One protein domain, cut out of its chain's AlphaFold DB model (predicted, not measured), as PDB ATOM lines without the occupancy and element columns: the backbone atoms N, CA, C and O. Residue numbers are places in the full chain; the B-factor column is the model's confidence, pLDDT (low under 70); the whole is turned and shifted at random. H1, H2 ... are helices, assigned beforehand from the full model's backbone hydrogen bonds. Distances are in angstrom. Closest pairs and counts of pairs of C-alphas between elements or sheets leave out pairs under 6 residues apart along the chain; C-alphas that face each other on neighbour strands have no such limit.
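What this domain is: This is residues 1110 to 1139 and 1148 to 1170 of the 1170 residues of the protein "Aste57867_23167 protein" of Aphanomyces stellatus (UniProt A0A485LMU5). There is little regular structure here: a thin chain runs out and back as a long open loop, with H1 and H3 at one end and residues 1123 to 1139, of which 1125 to 1128 belong to H2, sticking out as an arm at the other. The named elements, helices H1, H2 and H3 in that order, hold only 19 of the 53 printed residues; the class is all helix, with no named strand. The whole is extended, radius of gyration of the C-alphas 16.7 A, spanning 54 by 23 by 10 A.

How they stand to each other: Look first at H1, residues 1111 to 1115, then H2, residues 1125 to 1128, and H3, residues 1156 to 1165: each is apart from the other two. In H1 and H3 every O i to N i+4 pair is within hydrogen-bond range; H2 is too short for such a pair.

Where its parts are: Find C-alpha 1111 at (37.409, 117.622, 153.267); H1 runs 5.7 A from there. H2, 4.9 A, begins at (17.464, 118.154, 137.890). H3, 14.1 A, ends at C-alpha 1165, (47.367, 124.035, 145.601).

The domain as a whole: The C-alphas of Lys 1135 and Asn 1170, the two farthest apart, are 54.0 A apart. Residues 1140 to 1147 are not printed; C-alphas 1139 and 1148 are 20.3 A apart across the cut. Thirteen residues have pLDDT under 70, among them 1117 to 1123.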
ATOM      1  N   ASP A1110      41.503 115.409 153.706       80.94
ATOM      2  CA  ASP A1110      40.902 116.140 152.594       80.94
ATOM      3  C   ASP A1110      39.381 116.243 152.827       80.94
ATOM      4  O   ASP A1110      38.688 115.220 152.840       80.94
ATOM      5  N   PRO A1111      38.829 117.455 153.016       80.38
ATOM      6  CA  PRO A1111      37.409 117.622 153.267       80.38
ATOM      7  C   PRO A1111      36.581 117.349 152.007       80.38
ATOM      8  O   PRO A1111      35.368 117.193 152.110       80.38
ATOM      9  N   THR A1112      37.197 117.259 150.821       75.88
ATOM     10  CA  THR A1112      36.495 117.038 149.549       75.88
ATOM     11  C   THR A1112      35.638 115.764 149.550       75.88
ATOM     12  O   THR A1112      34.442 115.899 149.313       75.88
ATOM     13  N   PRO A1113      36.147 114.547 149.839       78.62
ATOM     14  CA  PRO A1113      35.310 113.343 149.925       78.62
ATOM     15  C   PRO A1113      34.229 113.383 151.020       78.62
ATOM     16  O   PRO A1113      33.213 112.713 150.869       78.62
ATOM     17  N   SER A1114      34.417 114.153 152.100       76.62
ATOM     18  CA  SER A1114      33.477 114.202 153.235       76.62
ATOM     19  C   SER A1114      32.357 115.238 153.045       76.62
ATOM     20  O   SER A1114      31.187 114.953 153.286       76.62
ATOM     21  N   ILE A1115      32.697 116.435 152.555       72.19
ATOM     22  CA  ILE A1115      31.765 117.556 152.331       72.19
ATOM     23  C   ILE A1115      31.158 117.512 150.919       72.19
ATOM     24  O   ILE A1115      30.011 117.912 150.720       72.19
ATOM     25  N   PHE A1116      31.901 117.001 149.933       71.38
ATOM     26  CA  PHE A1116      31.472 116.865 148.538       71.38
ATOM     27  C   PHE A1116      31.551 115.398 148.064       71.38
ATOM     28  O   PHE A1116      32.268 115.130 147.093       71.38
ATOM     29  N   PRO A1117      30.830 114.448 148.708       69.25
ATOM     30  CA  PRO A1117      30.884 113.014 148.400       69.25
ATOM     31  C   PRO A1117      30.735 112.749 146.894       69.25
ATOM     32  O   PRO A1117      29.687 112.993 146.288       69.25
ATOM     33  N   ASP A1118      31.869 112.370 146.301       64.38
ATOM     34  CA  ASP A1118      32.203 112.328 144.870       64.38
ATOM     35  C   ASP A1118      31.456 113.300 143.936       64.38
ATOM     36  O   ASP A1118      31.116 112.980 142.795       64.38
ATOM     37  N   PHE A1119      31.257 114.544 144.393       62.47
ATOM     38  CA  PHE A1119      30.634 115.627 143.620       62.47
ATOM     39  C   PHE A1119      29.291 115.234 142.960       62.47
ATOM     40  O   PHE A1119      28.972 115.770 141.899       62.47
ATOM     41  N   VAL A1120      28.558 114.286 143.577       58.75
ATOM     42  CA  VAL A1120      27.397 113.520 143.063       58.75
ATOM     43  C   VAL A1120      27.153 113.740 141.567       58.75
ATOM     44  O   VAL A1120      26.461 114.679 141.170       58.75
ATOM     45  N   ASP A1121      27.742 112.860 140.746       57.62
ATOM     46  CA  ASP A1121      28.061 113.075 139.319       57.62
ATOM     47  C   ASP A1121      26.861 113.400 138.397       57.62
ATOM     48  O   ASP A1121      27.028 113.787 137.239       57.62
ATOM     49  N   SER A1122      25.639 113.356 138.922       59.34
ATOM     50  CA  SER A1122      24.650 114.398 138.636       59.34
ATOM     51  C   SER A1122      23.728 114.615 139.836       59.34
ATOM     52  O   SER A1122      22.964 113.715 140.190       59.34
ATOM     53  N   CYS A1123      23.681 115.842 140.364       61.56
ATOM     54  CA  CYS A1123      22.445 116.383 140.927       61.56
ATOM     55  C   CYS A1123      21.447 116.496 139.764       61.56
ATOM     56  O   CYS A1123      21.393 117.509 139.063       61.56
ATOM     57  N   ASP A1124      20.773 115.384 139.456       70.00
ATOM     58  CA  ASP A1124      19.929 115.294 138.276       70.00
ATOM     59  C   ASP A1124      18.655 116.107 138.497       70.00
ATOM     60  O   ASP A1124      17.714 115.699 139.181       70.00
ATOM     61  N   LEU A1125      18.627 117.282 137.878       71.06
ATOM     62  CA  LEU A1125      17.464 118.154 137.890       71.06
ATOM     63  C   LEU A1125      16.257 117.487 137.208       71.06
ATOM     64  O   LEU A1125      15.129 117.859 137.511       71.06
ATOM     65  N   GLU A1126      16.444 116.483 136.343       71.31
ATOM     66  CA  GLU A1126      15.337 115.684 135.802       71.31
ATOM     67  C   GLU A1126      14.838 114.609 136.780       71.31
ATOM     68  O   GLU A1126      13.687 114.197 136.657       71.31
ATOM     69  N   ALA A1127      15.620 114.210 137.788       76.44
ATOM     70  CA  ALA A1127      15.158 113.403 138.921       76.44
ATOM     71  C   ALA A1127      14.444 114.263 139.978       76.44
ATOM     72  O   ALA A1127      13.370 113.894 140.445       76.44
ATOM     73  N   ILE A1128      14.976 115.448 140.301       74.62
ATOM     74  CA  ILE A1128      14.370 116.365 141.286       74.62
ATOM     75  C   ILE A1128      13.080 117.009 140.749       74.62
ATOM     76  O   ILE A1128      12.107 117.156 141.486       74.62
ATOM     77  N   PHE A1129      13.032 117.363 139.459       76.12
ATOM     78  CA  PHE A1129      11.822 117.877 138.801       76.12
ATOM     79  C   PHE A1129      11.025 116.798 138.053       76.12
ATOM     80  O   PHE A1129      10.138 117.130 137.259       76.12
ATOM     81  N   GLN A1130      11.284 115.511 138.308       75.50
ATOM     82  CA  GLN A1130      10.391 114.444 137.864       75.50
ATOM     83  C   GLN A1130       9.086 114.544 138.670       75.50
ATOM     84  O   GLN A1130       9.109 114.402 139.892       75.50
ATOM     85  N   PRO A1131       7.924 114.806 138.038       69.81
ATOM     86  CA  PRO A1131       6.676 114.871 138.781       69.81
ATOM     87  C   PRO A1131       6.341 113.471 139.300       69.81
ATOM     88  O   PRO A1131       6.165 112.547 138.503       69.81
ATOM     89  N   VAL A1132       6.225 113.351 140.628       78.00
ATOM     90  CA  VAL A1132       5.890 112.109 141.358       78.00
ATOM     91  C   VAL A1132       4.666 111.411 140.751       78.00
ATOM     92  O   VAL A1132       4.622 110.191 140.648       78.00
ATOM     93  N   ASP A1133       3.707 112.194 140.250       80.81
ATOM     94  CA  ASP A1133       2.657 111.725 139.353       80.81
ATOM     95  C   ASP A1133       3.139 111.660 137.886       80.81
ATOM     96  O   ASP A1133       3.125 112.690 137.194       80.81
ATOM     97  N   PRO A1134       3.424 110.474 137.306       74.75
ATOM     98  CA  PRO A1134       3.772 110.367 135.885       74.75
ATOM     99  C   PRO A1134       2.639 110.835 134.955       74.75
ATOM    100  O   PRO A1134       2.892 111.191 133.805       74.75
ATOM    101  N   LYS A1135       1.400 110.889 135.466       78.19
ATOM    102  CA  LYS A1135       0.204 111.405 134.782       78.19
ATOM    103  C   LYS A1135       0.141 112.942 134.734       78.19
ATOM    104  O   LYS A1135      -0.527 113.483 133.859       78.19
ATOM    105  N   LYS A1136       0.850 113.664 135.616       75.19
ATOM    106  CA  LYS A1136       0.861 115.145 135.672       75.19
ATOM    107  C   LYS A1136       2.034 115.772 134.905       75.19
ATOM    108  O   LYS A1136       2.386 116.925 135.150       75.19
ATOM    109  N   LYS A1137       2.618 115.051 133.936       66.62
ATOM    110  CA  LYS A1137       3.691 115.526 133.039       66.62
ATOM    111  C   LYS A1137       3.213 116.620 132.062       66.62
ATOM    112  O   LYS A1137       3.266 116.456 130.842       66.62
ATOM    113  N   LYS A1138       2.825 117.795 132.586       66.88
ATOM    114  CA  LYS A1138       2.938 119.060 131.842       66.88
ATOM    115  C   LYS A1138       4.374 119.119 131.332       66.88
ATOM    116  O   LYS A1138       5.302 119.073 132.136       66.88
ATOM    117  N   ARG A1139       4.556 119.180 130.009       64.44
ATOM    118  CA  ARG A1139       5.885 119.277 129.392       64.44
ATOM    119  C   ARG A1139       6.589 120.501 129.972       64.44
ATOM    120  O   ARG A1139       6.242 121.623 129.605       64.44
ATOM    121  N   ASN A1148      25.380 126.162 130.109       69.31
ATOM    122  CA  ASN A1148      25.437 124.704 130.072       69.31
ATOM    123  C   ASN A1148      26.163 124.203 131.329       69.31
ATOM    124  O   ASN A1148      27.349 123.887 131.278       69.31
ATOM    125  N   TRP A1149      25.447 124.125 132.453       72.81
ATOM    126  CA  TRP A1149      25.988 123.704 133.755       72.81
ATOM    127  C   TRP A1149      26.666 122.318 133.737       72.81
ATOM    128  O   TRP A1149      27.496 122.025 134.588       72.81
ATOM    129  N   LEU A1150      26.363 121.463 132.750       66.94
ATOM    130  CA  LEU A1150      27.029 120.166 132.569       66.94
ATOM    131  C   LEU A1150      28.426 120.274 131.932       66.94
ATOM    132  O   LEU A1150      29.202 119.329 132.041       66.94
ATOM    133  N   ALA A1151      28.747 121.395 131.279       70.75
ATOM    134  CA  ALA A1151      30.090 121.702 130.782       70.75
ATOM    135  C   ALA A1151      30.950 122.461 131.809       70.75
ATOM    136  O   ALA A1151      32.170 122.410 131.712       70.75
ATOM    137  N   ASP A1152      30.332 123.098 132.808       77.75
ATOM    138  CA  ASP A1152      30.992 123.845 133.897       77.75
ATOM    139  C   ASP A1152      31.481 122.920 135.041       77.75
ATOM    140  O   ASP A1152      31.546 123.290 136.212       77.75
ATOM    141  N   ARG A1153      31.790 121.658 134.708       79.44
ATOM    142  CA  ARG A1153      32.270 120.651 135.662       79.44
ATOM    143  C   ARG A1153      33.784 120.776 135.840       79.44
ATOM    144  O   ARG A1153      34.487 120.664 134.833       79.44
ATOM    145  N   PRO A1154      34.309 120.879 137.078       82.56
ATOM    146  CA  PRO A1154      35.745 120.819 137.328       82.56
ATOM    147  C   PRO A1154      36.339 119.532 136.752       82.56
ATOM    148  O   PRO A1154      35.994 118.422 137.175       82.56
ATOM    149  N   THR A1155      37.230 119.674 135.773       87.56
ATOM    150  CA  THR A1155      37.911 118.539 135.147       87.56
ATOM    151  C   THR A1155      38.776 117.811 136.175       87.56
ATOM    152  O   THR A1155      39.213 118.396 137.168       87.56
ATOM    153  N   MET A1156      39.124 116.542 135.926       84.75
ATOM    154  CA  MET A1156      40.109 115.831 136.763       84.75
ATOM    155  C   MET A1156      41.412 116.625 136.934       84.75
ATOM    156  O   MET A1156      42.036 116.557 137.989       84.75
ATOM    157  N   ARG A1157      41.809 117.407 135.921       90.06
ATOM    158  CA  ARG A1157      43.005 118.251 135.980       90.06
ATOM    159  C   ARG A1157      42.853 119.399 136.975       90.06
ATOM    160  O   ARG A1157      43.802 119.674 137.695       90.06
ATOM    161  N   GLU A1158      41.687 120.035 137.031       90.25
ATOM    162  CA  GLU A1158      41.390 121.096 138.001       90.25
ATOM    163  C   GLU A1158      41.192 120.528 139.409       90.25
ATOM    164  O   GLU A1158      41.725 121.096 140.355       90.25
ATOM    165  N   LYS A1159      40.561 119.352 139.557       87.31
ATOM    166  CA  LYS A1159      40.498 118.635 140.845       87.31
ATOM    167  C   LYS A1159      41.904 118.299 141.381       87.31
ATOM    168  O   LYS A1159      42.177 118.516 142.556       87.31
ATOM    169  N   VAL A1160      42.819 117.827 140.526       88.44
ATOM    170  CA  VAL A1160      44.225 117.524 140.891       88.44
ATOM    171  C   VAL A1160      45.105 118.780 141.018       88.44
ATOM    172  O   VAL A1160      46.133 118.740 141.693       88.44
ATOM    173  N   ALA A1161      44.743 119.898 140.383       91.31
ATOM    174  CA  ALA A1161      45.376 121.191 140.637       91.31
ATOM    175  C   ALA A1161      44.977 121.696 142.028       91.31
ATOM    176  O   ALA A1161      45.843 121.830 142.881       91.31
ATOM    177  N   TYR A1162      43.672 121.799 142.301       87.56
ATOM    178  CA  TYR A1162      43.125 122.200 143.597       87.56
ATOM    179  C   TYR A1162      43.692 121.375 144.761       87.56
ATOM    180  O   TYR A1162      44.180 121.949 145.728       87.56
ATOM    181  N   LYS A1163      43.730 120.037 144.652       85.81
ATOM    182  CA  LYS A1163      44.326 119.191 145.702       85.81
ATOM    183  C   LYS A1163      45.824 119.439 145.933       85.81
ATOM    184  O   LYS A1163      46.281 119.233 147.048       85.81
ATOM    185  N   ARG A1164      46.583 119.893 144.929       91.19
ATOM    186  CA  ARG A1164      47.991 120.296 145.108       91.19
ATOM    187  C   ARG A1164      48.114 121.693 145.692       91.19
ATOM    188  O   ARG A1164      48.889 121.896 146.616       91.19
ATOM    189  N   ASP A1165      47.335 122.634 145.176       86.44
ATOM    190  CA  ASP A1165      47.367 124.035 145.601       86.44
ATOM    191  C   ASP A1165      46.891 124.189 147.065       86.44
ATOM    192  O   ASP A1165      47.321 125.104 147.760       86.44
ATOM    193  N   MET A1166      46.064 123.250 147.546       84.56
ATOM    194  CA  MET A1166      45.643 123.094 148.948       84.56
ATOM    195  C   MET A1166      46.570 122.203 149.806       84.56
ATOM    196  O   MET A1166      46.308 122.036 150.992       84.56
ATOM    197  N   GLY A1167      47.622 121.600 149.240       83.44
ATOM    198  CA  GLY A1167      48.581 120.752 149.970       83.44
ATOM    199  C   GLY A1167      48.174 119.289 150.215       83.44
ATOM    200  O   GLY A1167      48.998 118.516 150.696       83.44
ATOM    201  N   PHE A1168      46.963 118.863 149.834       82.25
ATOM    202  CA  PHE A1168      46.499 117.469 149.977       82.25
ATOM    203  C   PHE A1168      47.238 116.461 149.069       82.25
ATOM    204  O   PHE A1168      47.155 115.255 149.293       82.25
ATOM    205  N   ILE A1169      47.925 116.923 148.016       82.31
ATOM    206  CA  ILE A1169      48.791 116.102 147.150       82.31
ATOM    207  C   ILE A1169      50.057 116.896 146.808       82.31
ATOM    208  O   ILE A1169      49.985 117.855 146.038       82.31
ATOM    209  N   ASN A1170      51.208 116.458 147.324       72.88
ATOM    210  CA  ASN A1170      52.530 117.001 146.975       72.88
ATOM    211  C   ASN A1170      53.015 116.502 145.596       72.88
ATOM    212  O   ASN A1170      52.853 115.293 145.316       72.88
TER     213      ASN A1170